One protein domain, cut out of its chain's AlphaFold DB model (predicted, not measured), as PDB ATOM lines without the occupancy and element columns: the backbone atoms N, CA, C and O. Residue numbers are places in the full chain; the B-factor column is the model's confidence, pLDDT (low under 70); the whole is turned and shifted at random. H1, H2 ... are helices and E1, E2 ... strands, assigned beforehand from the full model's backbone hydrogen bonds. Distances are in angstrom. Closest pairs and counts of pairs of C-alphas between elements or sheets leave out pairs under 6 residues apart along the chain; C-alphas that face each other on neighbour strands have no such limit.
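What this domain is: This is residues 10 to 112 of the 115 residues of an uncharacterized protein of Betaproteobacteria bacterium (UniProt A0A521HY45). A strongly twisted antiparallel sheet of five strands has three helices over one face and the other face bare; H1 and H2 cover one part, over E1's far end and E2, while H3 covers E1 and E5, at the opposite end of the body's longest axis. E1 bends by 74 degrees at residue 16 and joins the two parts. The printed part has 103 residues, mixed in class, in the order E1 H1 H2 E2 E3 E4 H3 E5, and the sheet's order is E2 E3 E4 E1 E5. It is compact, with a radius of gyration of the C-alphas of 13.7 A and spans of 35 by 32 by 32 A; residues 97 to 102 stick out.

Where its parts are: E1, residues 10 to 19, begins at C-alpha 10 (251.376, 198.624, 213.882) and is 23.7 A long. H1 is residues 22 to 29, and H2, residues 35 to 45, is 15.1 A long. E2, residues 47 to 51, E3, residues 58 to 64, and E4, residues 70 to 76, form a meander, each strand the antiparallel neighbour of the one before; E3 is 20.1 A long and E4 19.8 A. H3, residues 84 to 94, begins at C-alpha 84 (252.335, 193.205, 215.531) and is 15.1 A long. E5, residues 106 to 111, is 16.3 A long and ends at C-alpha 111 (245.750, 201.790, 213.274).

How they stand to each other: E1 pairs with E5 over residues 10 to 14, with N 13 and O 107 at 2.8 A, and with E4 over residues 14 to 19, with N 74 and O 14 at 2.8 A. E3 and E4 form a hairpin, N 61 and O 73 at 2.8 A; so do E2 and E3, N 60 and O 50 at 2.7 A. H1 is on the sheet, over E1, at a height of 8.9 A, and runs across the strands. H2 is over E2 at a height of 7.7 A, only just along the strands, at 28 degrees to E2 on the local plane; the closest C-alphas are those of Ile 42 and Tyr 48, 5.7 A. H1 and H2 are close but not clearly touching, the C-alphas of Leu 22 and Glu 39 being closest at 7.2 A. H3 is over E1 and E5, slantwise to the strands, at a height of 7.8 A; the C-alphas of Tyr 11 and Ala 87 are its closest to E1, 5.1 A. E4, H3 and E5 make a split strand-helix-strand unit, two strands of one sheet with a helix between them along the chain and E1 between them in the sheet, and its crossover is right-handed. H3 is apart from H1 and H2. Every O i to N i+4 pair is within hydrogen-bond range in H1, H2 and H3.

The domain as a whole: The C-alphas farthest apart, those of Ala 36 and Glu 99, are 40.1 A apart. The printed part has no cut, and the link from H3 to E5, 11 residues, is long. Mean pLDDT of the printed part is 83.7, with residues 28 to 33, 53 to 56 and 99 to 103 under 70.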
ATOM      1  N   TYR A  10     250.925 198.649 212.491       93.38
ATOM      2  CA  TYR A  10     251.376 198.624 213.882       93.38
ATOM      3  C   TYR A  10     252.539 199.585 214.062       93.38
ATOM      4  O   TYR A  10     253.244 199.865 213.105       93.38
ATOM      5  N   TYR A  11     252.754 200.118 215.257       92.75
ATOM      6  CA  TYR A  11     253.931 200.936 215.541       92.75
ATOM      7  C   TYR A  11     254.272 200.912 217.024       92.75
ATOM      8  O   TYR A  11     253.406 200.702 217.877       92.75
ATOM      9  N   ALA A  12     255.546 201.140 217.326       93.62
ATOM     10  CA  ALA A  12     256.000 201.412 218.680       93.62
ATOM     11  C   ALA A  12     255.903 202.917 218.966       93.62
ATOM     12  O   ALA A  12     256.241 203.735 218.110       93.62
ATOM     13  N   ALA A  13     255.462 203.287 220.164       93.25
ATOM     14  CA  ALA A  13     255.370 204.672 220.605       93.25
ATOM     15  C   ALA A  13     255.977 204.823 222.001       93.25
ATOM     16  O   ALA A  13     255.592 204.125 222.938       93.25
ATOM     17  N   ILE A  14     256.933 205.737 222.142       92.06
ATOM     18  CA  ILE A  14     257.603 206.018 223.414       92.06
ATOM     19  C   ILE A  14     256.694 206.903 224.258       92.06
ATOM     20  O   ILE A  14     256.293 207.970 223.800       92.06
ATOM     21  N   VAL A  15     256.401 206.500 225.493       91.06
ATOM     22  CA  VAL A  15     255.644 207.316 226.445       91.06
ATOM     23  C   VAL A  15     256.526 208.464 226.930       91.06
ATOM     24  O   VAL A  15     257.575 208.251 227.535       91.06
ATOM     25  N   ILE A  16     256.087 209.695 226.672       88.25
ATOM     26  CA  ILE A  16     256.800 210.923 227.054       88.25
ATOM     27  C   ILE A  16     256.178 211.524 228.317       88.25
ATOM     28  O   ILE A  16     256.873 212.106 229.149       88.25
ATOM     29  N   ALA A  17     254.862 211.381 228.482       88.88
ATOM     30  CA  ALA A  17     254.162 211.829 229.674       88.88
ATOM     31  C   ALA A  17     252.908 210.994 229.935       88.88
ATOM     32  O   ALA A  17     252.247 210.528 229.007       88.88
ATOM     33  N   LYS A  18     252.545 210.882 231.212       91.31
ATOM     34  CA  LYS A  18     251.252 210.367 231.664       91.31
ATOM     35  C   LYS A  18     250.485 211.444 232.417       91.31
ATOM     36  O   LYS A  18     251.093 212.351 232.998       91.31
ATOM     37  N   ALA A  19     249.168 211.328 232.381       90.00
ATOM     38  CA  ALA A  19     248.246 212.214 233.066       90.00
ATOM     39  C   ALA A  19     247.002 211.446 233.512       90.00
ATOM     40  O   ALA A  19     246.541 210.550 232.805       90.00
ATOM     41  N   ALA A  20     246.429 211.814 234.658       89.94
ATOM     42  CA  ALA A  20     245.151 211.238 235.081       89.94
ATOM     43  C   ALA A  20     243.985 211.814 234.262       89.94
ATOM     44  O   ALA A  20     242.966 211.154 234.070       89.94
ATOM     45  N   THR A  21     244.140 213.041 233.762       88.00
ATOM     46  CA  THR A  21     243.136 213.738 232.957       88.00
ATOM     47  C   THR A  21     243.759 214.406 231.736       88.00
ATOM     48  O   THR A  21     244.911 214.834 231.765       88.00
ATOM     49  N   LEU A  22     242.984 214.567 230.659       84.00
ATOM     50  CA  LEU A  22     243.442 215.292 229.467       84.00
ATOM     51  C   LEU A  22     243.795 216.760 229.778       84.00
ATOM     52  O   LEU A  22     244.716 217.308 229.178       84.00
ATOM     53  N   ALA A  23     243.141 217.373 230.769       83.50
ATOM     54  CA  ALA A  23     243.423 218.743 231.199       83.50
ATOM     55  C   ALA A  23     244.889 218.958 231.627       83.50
ATOM     56  O   ALA A  23     245.464 220.001 231.328       83.50
ATOM     57  N   GLU A  24     245.535 217.965 232.243       85.62
ATOM     58  CA  GLU A  24     246.956 218.055 232.619       85.62
ATOM     59  C   GLU A  24     247.884 218.118 231.394       85.62
ATOM     60  O   GLU A  24     248.961 218.713 231.449       85.62
ATOM     61  N   PHE A  25     247.486 217.524 230.266       82.50
ATOM     62  CA  PHE A  25     248.236 217.642 229.015       82.50
ATOM     63  C   PHE A  25     248.087 219.023 228.385       82.50
ATOM     64  O   PHE A  25     249.055 219.532 227.819       82.50
ATOM     65  N   ARG A  26     246.930 219.672 228.544       76.31
ATOM     66  CA  ARG A  26     246.716 221.050 228.082       76.31
ATOM     67  C   ARG A  26     247.710 222.020 228.722       76.31
ATOM     68  O   ARG A  26     248.266 222.870 228.031       76.31
ATOM     69  N   GLU A  27     247.960 221.874 230.021       73.81
ATOM     70  CA  GLU A  27     248.921 222.712 230.751       73.81
ATOM     71  C   GLU A  27     250.367 222.470 230.303       73.81
ATOM     72  O   GLU A  27     251.158 223.411 230.229       73.81
ATOM     73  N   LYS A  28     250.708 221.215 229.980       67.44
ATOM     74  CA  LYS A  28     252.074 220.803 229.623       67.44
ATOM     75  C   LYS A  28     252.455 221.112 228.181       67.44
ATOM     76  O   LYS A  28     253.586 221.519 227.939       67.44
ATOM     77  N   PHE A  29     251.553 220.885 227.230       67.94
ATOM     78  CA  PHE A  29     251.903 220.963 225.811       67.94
ATOM     79  C   PHE A  29     251.670 222.343 225.191       67.94
ATOM     80  O   PHE A  29     252.177 222.553 224.097       67.94
ATOM     81  N   GLN A  30     250.985 223.278 225.877       57.22
ATOM     82  CA  GLN A  30     250.784 224.688 225.473       57.22
ATOM     83  C   GLN A  30     250.678 224.903 223.949       57.22
ATOM     84  O   GLN A  30     251.342 225.772 223.388       57.22
ATOM     85  N   GLN A  31     249.885 224.087 223.254       56.12
ATOM     86  CA  GLN A  31     249.702 224.234 221.813       56.12
ATOM     87  C   GLN A  31     248.360 224.892 221.526       56.12
ATOM     88  O   GLN A  31     247.371 224.591 222.193       56.12
ATOM     89  N   ASP A  32     248.327 225.717 220.481       57.34
ATOM     90  CA  ASP A  32     247.136 226.302 219.842       57.34
ATOM     91  C   ASP A  32     246.163 225.249 219.256       57.34
ATOM     92  O   ASP A  32     245.387 225.538 218.348       57.34
ATOM     93  N   GLN A  33     246.212 224.000 219.728       62.50
ATOM     94  CA  GLN A  33     245.295 222.950 219.313       62.50
ATOM     95  C   GLN A  33     243.936 223.121 219.984       62.50
ATOM     96  O   GLN A  33     243.844 223.419 221.180       62.50
ATOM     97  N   ASP A  34     242.873 222.868 219.218       70.94
ATOM     98  CA  ASP A  34     241.526 222.783 219.764       70.94
ATOM     99  C   ASP A  34     241.397 221.510 220.605       70.94
ATOM    100  O   ASP A  34     241.084 220.416 220.135       70.94
ATOM    101  N   PHE A  35     241.676 221.665 221.893       75.56
ATOM    102  CA  PHE A  35     241.645 220.578 222.858       75.56
ATOM    103  C   PHE A  35     240.257 219.925 222.973       75.56
ATOM    104  O   PHE A  35     240.165 218.773 223.389       75.56
ATOM    105  N   ALA A  36     239.183 220.617 222.569       78.62
ATOM    106  CA  ALA A  36     237.852 220.021 222.516       78.62
ATOM    107  C   ALA A  36     237.769 218.919 221.446       78.62
ATOM    108  O   ALA A  36     237.160 217.876 221.691       78.62
ATOM    109  N   GLU A  37     238.429 219.103 220.297       81.94
ATOM    110  CA  GLU A  37     238.530 218.070 219.261       81.94
ATOM    111  C   GLU A  37     239.335 216.867 219.764       81.94
ATOM    112  O   GLU A  37     238.920 215.720 219.586       81.94
ATOM    113  N   VAL A  38     240.452 217.121 220.454       82.75
ATOM    114  CA  VAL A  38     241.292 216.075 221.060       82.75
ATOM    115  C   VAL A  38     240.473 215.222 222.031       82.75
ATOM    116  O   VAL A  38     240.454 213.994 221.927       82.75
ATOM    117  N   GLU A  39     239.755 215.864 222.955       83.88
ATOM    118  CA  GLU A  39     238.899 215.180 223.926       83.88
ATOM    119  C   GLU A  39     237.800 214.356 223.253       83.88
ATOM    120  O   GLU A  39     237.538 213.220 223.663       83.88
ATOM    121  N   GLN A  40     237.162 214.907 222.218       86.00
ATOM    122  CA  GLN A  40     236.124 214.206 221.474       86.00
ATOM    123  C   GLN A  40     236.685 212.968 220.766       86.00
ATOM    124  O   GLN A  40     236.149 211.871 220.931       86.00
ATOM    125  N   ARG A  41     237.797 213.113 220.039       85.31
ATOM    126  CA  ARG A  41     238.443 212.017 219.305       85.31
ATOM    127  C   ARG A  41     238.898 210.898 220.234       85.31
ATOM    128  O   ARG A  41     238.630 209.733 219.955       85.31
ATOM    129  N   ILE A  42     239.510 211.230 221.372       86.31
ATOM    130  CA  ILE A  42     239.927 210.225 222.361       86.31
ATOM    131  C   ILE A  42     238.712 209.520 222.968       86.31
ATOM    132  O   ILE A  42     238.764 208.316 223.200       86.31
ATOM    133  N   ARG A  43     237.597 210.223 223.197       85.31
ATOM    134  CA  ARG A  43     236.365 209.595 223.693       85.31
ATOM    135  C   ARG A  43     235.759 208.618 222.685       85.31
ATOM    136  O   ARG A  43     235.245 207.582 223.091       85.31
ATOM    137  N   GLU A  44     235.792 208.956 221.400       86.31
ATOM    138  CA  GLU A  44     235.193 208.148 220.332       86.31
ATOM    139  C   GLU A  44     236.086 206.977 219.900       86.31
ATOM    140  O   GLU A  44     235.586 205.887 219.637       86.31
ATOM    141  N   GLN A  45     237.402 207.197 219.829       84.12
ATOM    142  CA  GLN A  45     238.358 206.280 219.198       84.12
ATOM    143  C   GLN A  45     239.421 205.741 220.165       84.12
ATOM    144  O   GLN A  45     240.189 204.854 219.804       84.12
ATOM    145  N   GLY A  46     239.511 206.276 221.384       85.31
ATOM    146  CA  GLY A  46     240.540 205.921 222.368       85.31
ATOM    147  C   GLY A  46     241.913 206.549 222.106       85.31
ATOM    148  O   GLY A  46     242.784 206.479 222.974       85.31
ATOM    149  N   THR A  47     242.116 207.185 220.948       87.25
ATOM    150  CA  THR A  47     243.396 207.777 220.539       87.25
ATOM    151  C   THR A  47     243.214 209.077 219.758       87.25
ATOM    152  O   THR A  47     242.212 209.247 219.070       87.25
ATOM    153  N   TYR A  48     244.221 209.945 219.792       86.94
ATOM    154  CA  TYR A  48     244.338 211.125 218.935       86.94
ATOM    155  C   TYR A  48     245.781 211.277 218.448       86.94
ATOM    156  O   TYR A  48     246.698 211.285 219.267       86.94
ATOM    157  N   GLN A  49     245.981 211.382 217.132       85.56
ATOM    158  CA  GLN A  49     247.301 211.538 216.513       85.56
ATOM    159  C   GLN A  49     247.495 212.980 216.034       85.56
ATOM    160  O   GLN A  49     246.578 213.573 215.469       85.56
ATOM    161  N   PHE A  50     248.689 213.537 216.228       81.38
ATOM    162  CA  PHE A  50     249.048 214.890 215.806       81.38
ATOM    163  C   PHE A  50     250.506 214.962 215.346       81.38
ATOM    164  O   PHE A  50     251.341 214.160 215.750       81.38
ATOM    165  N   ILE A  51     250.842 215.935 214.502       76.12
ATOM    166  CA  ILE A  51     252.220 216.129 214.029       76.12
ATOM    167  C   ILE A  51     253.019 216.880 215.099       76.12
ATOM    168  O   ILE A  51     252.560 217.894 215.626       76.12
ATOM    169  N   ILE A  52     254.235 216.416 215.400       70.19
ATOM    170  CA  ILE A  52     255.137 217.124 216.317       70.19
ATOM    171  C   ILE A  52     255.930 218.153 215.501       70.19
ATOM    172  O   ILE A  52     256.776 217.793 214.689       70.19
ATOM    173  N   GLY A  53     255.610 219.434 215.718       56.66
ATOM    174  CA  GLY A  53     256.180 220.642 215.101       56.66
ATOM    175  C   GLY A  53     257.351 220.473 214.119       56.66
ATOM    176  O   GLY A  53     258.499 220.318 214.531       56.66
ATOM    177  N   GLY A  54     257.061 220.614 212.820       55.28
ATOM    178  CA  GLY A  54     258.048 220.851 211.755       55.28
ATOM    179  C   GLY A  54     258.965 219.679 211.390       55.28
ATOM    180  O   GLY A  54     259.879 219.872 210.590       55.28
ATOM    181  N   GLN A  55     258.760 218.491 211.965       59.28
ATOM    182  CA  GLN A  55     259.497 217.281 211.601       59.28
ATOM    183  C   GLN A  55     258.567 216.299 210.888       59.28
ATOM    184  O   GLN A  55     257.779 215.614 211.532       59.28
ATOM    185  N   ASP A  56     258.706 216.203 209.562       65.44
ATOM    186  CA  ASP A  56     257.842 215.391 208.686       65.44
ATOM    187  C   ASP A  56     257.832 213.887 209.027       65.44
ATOM    188  O   ASP A  56     256.945 213.156 208.593       65.44
ATOM    189  N   ASP A  57     258.797 213.409 209.820       83.56
ATOM    190  CA  ASP A  57     258.930 211.992 210.176       83.56
ATOM    191  C   ASP A  57     258.433 211.643 211.589       83.56
ATOM    192  O   ASP A  57     258.469 210.474 211.968       83.56
ATOM    193  N   ARG A  58     257.987 212.618 212.398       86.00
ATOM    194  CA  ARG A  58     257.567 212.376 213.791       86.00
ATOM    195  C   ARG A  58     256.123 212.771 214.038       86.00
ATOM    196  O   ARG A  58     255.677 213.855 213.667       86.00
ATOM    197  N   PHE A  59     255.426 211.924 214.778       87.38
ATOM    198  CA  PHE A  59     254.065 212.182 215.209       87.38
ATOM    199  C   PHE A  59     253.892 211.864 216.692       87.38
ATOM    200  O   PHE A  59     254.602 211.047 217.282       87.38
ATOM    201  N   GLY A  60     252.968 212.588 217.305       87.69
ATOM    202  CA  GLY A  60     252.548 212.437 218.679       87.69
ATOM    203  C   GLY A  60     251.208 211.728 218.726       87.69
ATOM    204  O   GLY A  60     250.367 211.901 217.844       87.69
ATOM    205  N   VAL A  61     251.006 210.925 219.761       89.56
ATOM    206  CA  VAL A  61     249.747 210.222 219.990       89.56
ATOM    207  C   VAL A  61     249.346 210.384 221.440       89.56
ATOM    208  O   VAL A  61     250.136 210.105 222.337       89.56
ATOM    209  N   ILE A  62     248.115 210.814 221.679       90.19
ATOM    210  CA  ILE A  62     247.491 210.727 222.998       90.19
ATOM    211  C   ILE A  62     246.587 209.503 222.992       90.19
ATOM    212  O   ILE A  62     245.747 209.361 222.107       90.19
ATOM    213  N   VAL A  63     246.755 208.619 223.972       91.06
ATOM    214  CA  VAL A  63     245.980 207.380 224.106       91.06
ATOM    215  C   VAL A  63     245.361 207.275 225.492       91.06
ATOM    216  O   VAL A  63     246.005 207.595 226.493       91.06
ATOM    217  N   ALA A  64     244.108 206.821 225.550       91.75
ATOM    218  CA  ALA A  64     243.455 206.424 226.788       91.75
ATOM    219  C   ALA A  64     243.953 205.037 227.221       91.75
ATOM    220  O   ALA A  64     243.907 204.074 226.454       91.75
ATOM    221  N   LEU A  65     244.425 204.933 228.458       91.19
ATOM    222  CA  LEU A  65     244.948 203.702 229.033       91.19
ATOM    223  C   LEU A  65     243.842 202.892 229.742       91.19
ATOM    224  O   LEU A  65     242.812 203.448 230.136       91.19
ATOM    225  N   PRO A  66     244.037 201.574 229.955       88.56
ATOM    226  CA  PRO A  66     243.040 200.715 230.606       88.56
ATOM    227  C   PRO A  66     242.667 201.136 232.036       88.56
ATOM    228  O   PRO A  66     241.569 200.842 232.507       88.56
ATOM    229  N   ASP A  67     243.565 201.838 232.725       90.31
ATOM    230  CA  ASP A  67     243.360 202.382 234.071       90.31
ATOM    231  C   ASP A  67     242.596 203.721 234.081       90.31
ATOM    232  O   ASP A  67     242.442 204.335 235.137       90.31
ATOM    233  N   ARG A  68     242.070 204.147 232.922       88.44
ATOM    234  CA  ARG A  68     241.388 205.433 232.683       88.44
ATOM    235  C   ARG A  68     242.297 206.659 232.766       88.44
ATOM    236  O   ARG A  68     241.782 207.776 232.765       88.44
ATOM    237  N   SER A  69     243.612 206.466 232.825       92.56
ATOM    238  CA  SER A  69     244.581 207.540 232.627       92.56
ATOM    239  C   SER A  69     244.865 207.747 231.134       92.56
ATOM    240  O   SER A  69     244.282 207.085 230.270       92.56
ATOM    241  N   PHE A  70     245.760 208.679 230.820       91.69
ATOM    242  CA  PHE A  70     246.168 208.984 229.458       91.69
ATOM    243  C   PHE A  70     247.689 209.005 229.340       91.69
ATOM    244  O   PHE A  70     248.394 209.435 230.257       91.69
ATOM    245  N   ALA A  71     248.192 208.592 228.180       92.31
ATOM    246  CA  ALA A  71     249.601 208.695 227.826       92.31
ATOM    247  C   ALA A  71     249.771 209.544 226.567       92.31
ATOM    248  O   ALA A  71     249.094 209.324 225.566       92.31
ATOM    249  N   ALA A  72     250.697 210.496 226.628       90.19
ATOM    250  CA  ALA A  72     251.211 211.206 225.471       90.19
ATOM    251  C   ALA A  72     252.493 210.506 225.021       90.19
ATOM    252  O   ALA A  72     253.447 210.366 225.794       90.19
ATOM    253  N   CYS A  73     252.491 210.054 223.775       91.38
ATOM    254  CA  CYS A  73     253.529 209.224 223.199       91.38
ATOM    255  C   CYS A  73     254.115 209.883 221.950       91.38
ATOM    256  O   CYS A  73     253.413 210.600 221.240       91.38
ATOM    257  N   GLY A  74     255.390 209.622 221.673       90.19
ATOM    258  CA  GLY A  74     256.056 210.004 220.431       90.19
ATOM    259  C   GLY A  74     256.414 208.778 219.601       90.19
ATOM    260  O   GLY A  74     256.892 207.778 220.140       90.19
ATOM    261  N   ALA A  75     256.204 208.867 218.294       90.88
ATOM    262  CA  ALA A  75     256.551 207.831 217.332       90.88
ATOM    263  C   ALA A  75     257.146 208.438 216.051       90.88
ATOM    264  O   ALA A  75     257.064 209.648 215.816       90.88
ATOM    265  N   MET A  76     257.771 207.589 215.235       90.75
ATOM    266  CA  MET A  76     258.325 207.953 213.926       90.75
ATOM    267  C   MET A  76     257.590 207.195 212.819       90.75
ATOM    268  O   MET A  76     257.194 206.049 213.038       90.75
ATOM    269  N   ASN A  77     257.439 207.765 211.618       87.31
ATOM    270  CA  ASN A  77     256.828 207.020 210.504       87.31
ATOM    271  C   ASN A  77     257.670 205.789 210.136       87.31
ATOM    272  O   ASN A  77     257.130 204.740 209.798       87.31
ATOM    273  N   SER A  78     258.992 205.882 210.298       90.19
ATOM    274  CA  SER A  78     259.923 204.751 210.173       90.19
ATOM    275  C   SER A  78     259.734 203.635 211.216       90.19
ATOM    276  O   SER A  78     260.349 202.578 211.089       90.19
ATOM    277  N   TRP A  79     258.901 203.839 212.243       92.75
ATOM    278  CA  TRP A  79     258.540 202.830 213.250       92.75
ATOM    279  C   TRP A  79     257.215 202.125 212.948       92.75
ATOM    280  O   TRP A  79     256.783 201.286 213.739       92.75
ATOM    281  N   VAL A  80     256.564 202.464 211.832       90.94
ATOM    282  CA  VAL A  80     255.341 201.800 211.383       90.94
ATOM    283  C   VAL A  80     255.694 200.482 210.691       90.94
ATOM    284  O   VAL A  80     256.458 200.447 209.729       90.94
ATOM    285  N   CYS A  81     255.105 199.400 211.179       90.75
ATOM    286  CA  CYS A  81     255.312 198.022 210.759       90.75
ATOM    287  C   CYS A  81     254.040 197.420 210.144       90.75
ATOM    288  O   CYS A  81     252.919 197.903 210.357       90.75
ATOM    289  N   ASP A  82     254.219 196.340 209.386       90.00
ATOM    290  CA  ASP A  82     253.128 195.568 208.781       90.00
ATOM    291  C   ASP A  82     252.560 194.512 209.743       90.00
ATOM    292  O   ASP A  82     251.428 194.059 209.568       90.00
ATOM    293  N   SER A  83     253.314 194.141 210.783       91.44
ATOM    294  CA  SER A  83     252.909 193.134 211.768       91.44
ATOM    295  C   SER A  83     253.036 193.610 213.215       91.44
ATOM    296  O   SER A  83     253.818 194.506 213.548       91.44
ATOM    297  N   TYR A  84     252.256 192.975 214.093       92.06
ATOM    298  CA  TYR A  84     252.335 193.205 215.531       92.06
ATOM    299  C   TYR A  84     253.683 192.734 216.092       92.06
ATOM    300  O   TYR A  84     254.254 193.392 216.959       92.06
ATOM    301  N   GLU A  85     254.205 191.617 215.580       94.62
ATOM    302  CA  GLU A  85     255.481 191.031 215.982       94.62
ATOM    303  C   GLU A  85     256.649 191.990 215.733       94.62
ATOM    304  O   GLU A  85     257.420 192.251 216.654       94.62
ATOM    305  N   GLU A  86     256.737 192.594 214.544       93.56
ATOM    306  CA  GLU A  86     257.774 193.587 214.223       93.56
ATOM    307  C   GLU A  86     257.686 194.820 215.132       93.56
ATOM    308  O   GLU A  86     258.697 195.293 215.657       93.56
ATOM    309  N   ALA A  87     256.472 195.332 215.367       93.12
ATOM    310  CA  ALA A  87     256.274 196.476 216.252       93.12
ATOM    311  C   ALA A  87     256.633 196.141 217.710       93.12
ATOM    312  O   ALA A  87     257.154 196.991 218.435       93.12
ATOM    313  N   LYS A  88     256.405 194.895 218.138       94.00
ATOM    314  CA  LYS A  88     256.797 194.403 219.460       94.00
ATOM    315  C   LYS A  88     258.313 194.274 219.593       94.00
ATOM    316  O   LYS A  88     258.858 194.754 220.581       94.00
ATOM    317  N   GLU A  89     259.000 193.691 218.612       94.00
ATOM    318  CA  GLU A  89     260.469 193.623 218.596       94.00
ATOM    319  C   GLU A  89     261.089 195.026 218.628       94.00
ATOM    320  O   GLU A  89     262.055 195.284 219.353       94.00
ATOM    321  N   LEU A  90     260.494 195.965 217.889       91.94
ATOM    322  CA  LEU A  90     260.887 197.365 217.925       91.94
ATOM    323  C   LEU A  90     260.680 197.976 219.315       91.94
ATOM    324  O   LEU A  90     261.592 198.626 219.826       91.94
ATOM    325  N   ALA A  91     259.524 197.751 219.939       92.88
ATOM    326  CA  ALA A  91     259.240 198.245 221.281       92.88
ATOM    327  C   ALA A  91     260.206 197.671 222.327       92.88
ATOM    328  O   ALA A  91     260.714 198.419 223.156       92.88
ATOM    329  N   GLU A  92     260.530 196.378 222.248       91.38
ATOM    330  CA  GLU A  92     261.530 195.726 223.102       91.38
ATOM    331  C   GLU A  92     262.944 196.268 222.885       91.38
ATOM    332  O   GLU A  92     263.764 196.252 223.801       91.38
ATOM    333  N   ARG A  93     263.268 196.729 221.676       89.94
ATOM    334  CA  ARG A  93     264.544 197.391 221.399       89.94
ATOM    335  C   ARG A  93     264.578 198.805 221.976       89.94
ATOM    336  O   ARG A  93     265.591 199.182 222.549       89.94
ATOM    337  N   LEU A  94     263.493 199.564 221.818       88.06
ATOM    338  CA  LEU A  94     263.371 200.948 222.293       88.06
ATOM    339  C   LEU A  94     263.230 201.051 223.820       88.06
ATOM    340  O   LEU A  94     263.582 202.075 224.396       88.06
ATOM    341  N   SER A  95     262.722 200.006 224.477       87.62
ATOM    342  CA  SER A  95     262.577 199.961 225.934       87.62
ATOM    343  C   SER A  95     263.857 199.575 226.670       87.62
ATOM    344  O   SER A  95     263.929 199.721 227.891       87.62
ATOM    345  N   ARG A  96     264.879 199.085 225.957       85.38
ATOM    346  CA  ARG A  96     266.163 198.750 226.575       85.38
ATOM    347  C   ARG A  96     266.863 200.023 227.050       85.38
ATOM    348  O   ARG A  96     266.876 201.007 226.312       85.38
ATOM    349  N   PRO A  97     267.480 199.993 228.240       78.69
ATOM    350  CA  PRO A  97     268.351 201.073 228.669       78.69
ATOM    351  C   PRO A  97     269.516 201.221 227.687       78.69
ATOM    352  O   PRO A  97     270.082 200.225 227.226       78.69
ATOM    353  N   ASP A  98     269.860 202.464 227.371       70.12
ATOM    354  CA  ASP A  98     271.105 202.807 226.691       70.12
ATOM    355  C   ASP A  98     272.108 203.379 227.706       70.12
ATOM    356  O   ASP A  98     271.852 203.406 228.910       70.12
ATOM    357  N   GLU A  99     273.281 203.819 227.251       60.62
ATOM    358  CA  GLU A  99     274.310 204.381 228.141       60.62
ATOM    359  C   GLU A  99     273.855 205.666 228.870       60.62
ATOM    360  O   GLU A  99     274.558 206.147 229.759       60.62
ATOM    361  N   THR A 100     272.696 206.231 228.507       59.34
ATOM    362  CA  THR A 100     272.228 207.551 228.952       59.34
ATOM    363  C   THR A 100     270.820 207.578 229.556       59.34
ATOM    364  O   THR A 100     270.415 208.617 230.080       59.34
ATOM    365  N   SER A 101     270.077 206.471 229.523       61.09
ATOM    366  CA  SER A 101     268.666 206.400 229.914       61.09
ATOM    367  C   SER A 101     268.334 205.048 230.549       61.09
ATOM    368  O   SER A 101     268.793 204.004 230.088       61.09
ATOM    369  N   GLU A 102     267.473 205.042 231.572       63.91
ATOM    370  CA  GLU A 102     267.006 203.826 232.269       63.91
ATOM    371  C   GLU A 102     266.043 202.957 231.429       63.91
ATOM    372  O   GLU A 102     265.455 201.998 231.929       63.91
ATOM    373  N   GLY A 103     265.915 203.256 230.135       66.50
ATOM    374  CA  GLY A 103     264.945 202.647 229.240       66.50
ATOM    375  C   GLY A 103     263.650 203.449 229.214       66.50
ATOM    376  O   GLY A 103     263.287 204.148 230.163       66.50
ATOM    377  N   HIS A 104     262.955 203.381 228.087       83.00
ATOM    378  CA  HIS A 104     261.695 204.083 227.903       83.00
ATOM    379  C   HIS A 104     260.518 203.131 228.089       83.00
ATOM    380  O   HIS A 104     260.560 201.975 227.669       83.00
ATOM    381  N   GLU A 105     259.430 203.618 228.682       90.88
ATOM    382  CA  GLU A 105     258.156 202.922 228.550       90.88
ATOM    383  C   GLU A 105     257.685 203.061 227.097       90.88
ATOM    384  O   GLU A 105     257.594 204.171 226.570       90.88
ATOM    385  N   VAL A 106     257.415 201.933 226.440       92.12
ATOM    386  CA  VAL A 106     257.025 201.887 225.027       92.12
ATOM    387  C   VAL A 106     255.724 201.114 224.884       92.12
ATOM    388  O   VAL A 106     255.590 200.004 225.399       92.12
ATOM    389  N   LEU A 107     254.769 201.698 224.169       93.44
ATOM    390  CA  LEU A 107     253.497 201.072 223.825       93.44
ATOM    391  C   LEU A 107     253.551 200.548 222.391       93.44
ATOM    392  O   LEU A 107     254.104 201.199 221.508       93.44
ATOM    393  N   VAL A 108     252.938 199.389 222.152       93.81
ATOM    394  CA  VAL A 108     252.657 198.897 220.798       93.81
ATOM    395  C   VAL A 108     251.227 199.279 220.457       93.81
ATOM    396  O   VAL A 108     250.293 198.913 221.171       93.81
ATOM    397  N   MET A 109     251.061 200.024 219.374       91.75
ATOM    398  CA  MET A 109     249.783 200.558 218.924       91.75
ATOM    399  C   MET A 109     249.460 200.034 217.527       91.75
ATOM    400  O   MET A 109     250.352 199.610 216.793       91.75
ATOM    401  N   SER A 110     248.183 200.071 217.150       90.56
ATOM    402  CA  SER A 110     247.747 199.748 215.793       90.56
ATOM    403  C   SER A 110     246.758 200.772 215.265       90.56
ATOM    404  O   SER A 110     245.996 201.347 216.041       90.56
ATOM    405  N   PHE A 111     246.736 200.961 213.953       85.12
ATOM    406  CA  PHE A 111     245.750 201.790 213.274       85.12
ATOM    407  C   PHE A 111     245.420 201.218 211.899       85.12
ATOM    408  O   PHE A 111     246.271 200.642 211.221       85.12
ATOM    409  N   THR A 112     244.188 201.444 211.459       81.81
ATOM    410  CA  THR A 112     243.784 201.175 210.081       81.81
ATOM    411  C   THR A 112     243.894 202.485 209.306       81.81
ATOM    412  O   THR A 112     243.170 203.421 209.643       81.81
TER     413      THR A 112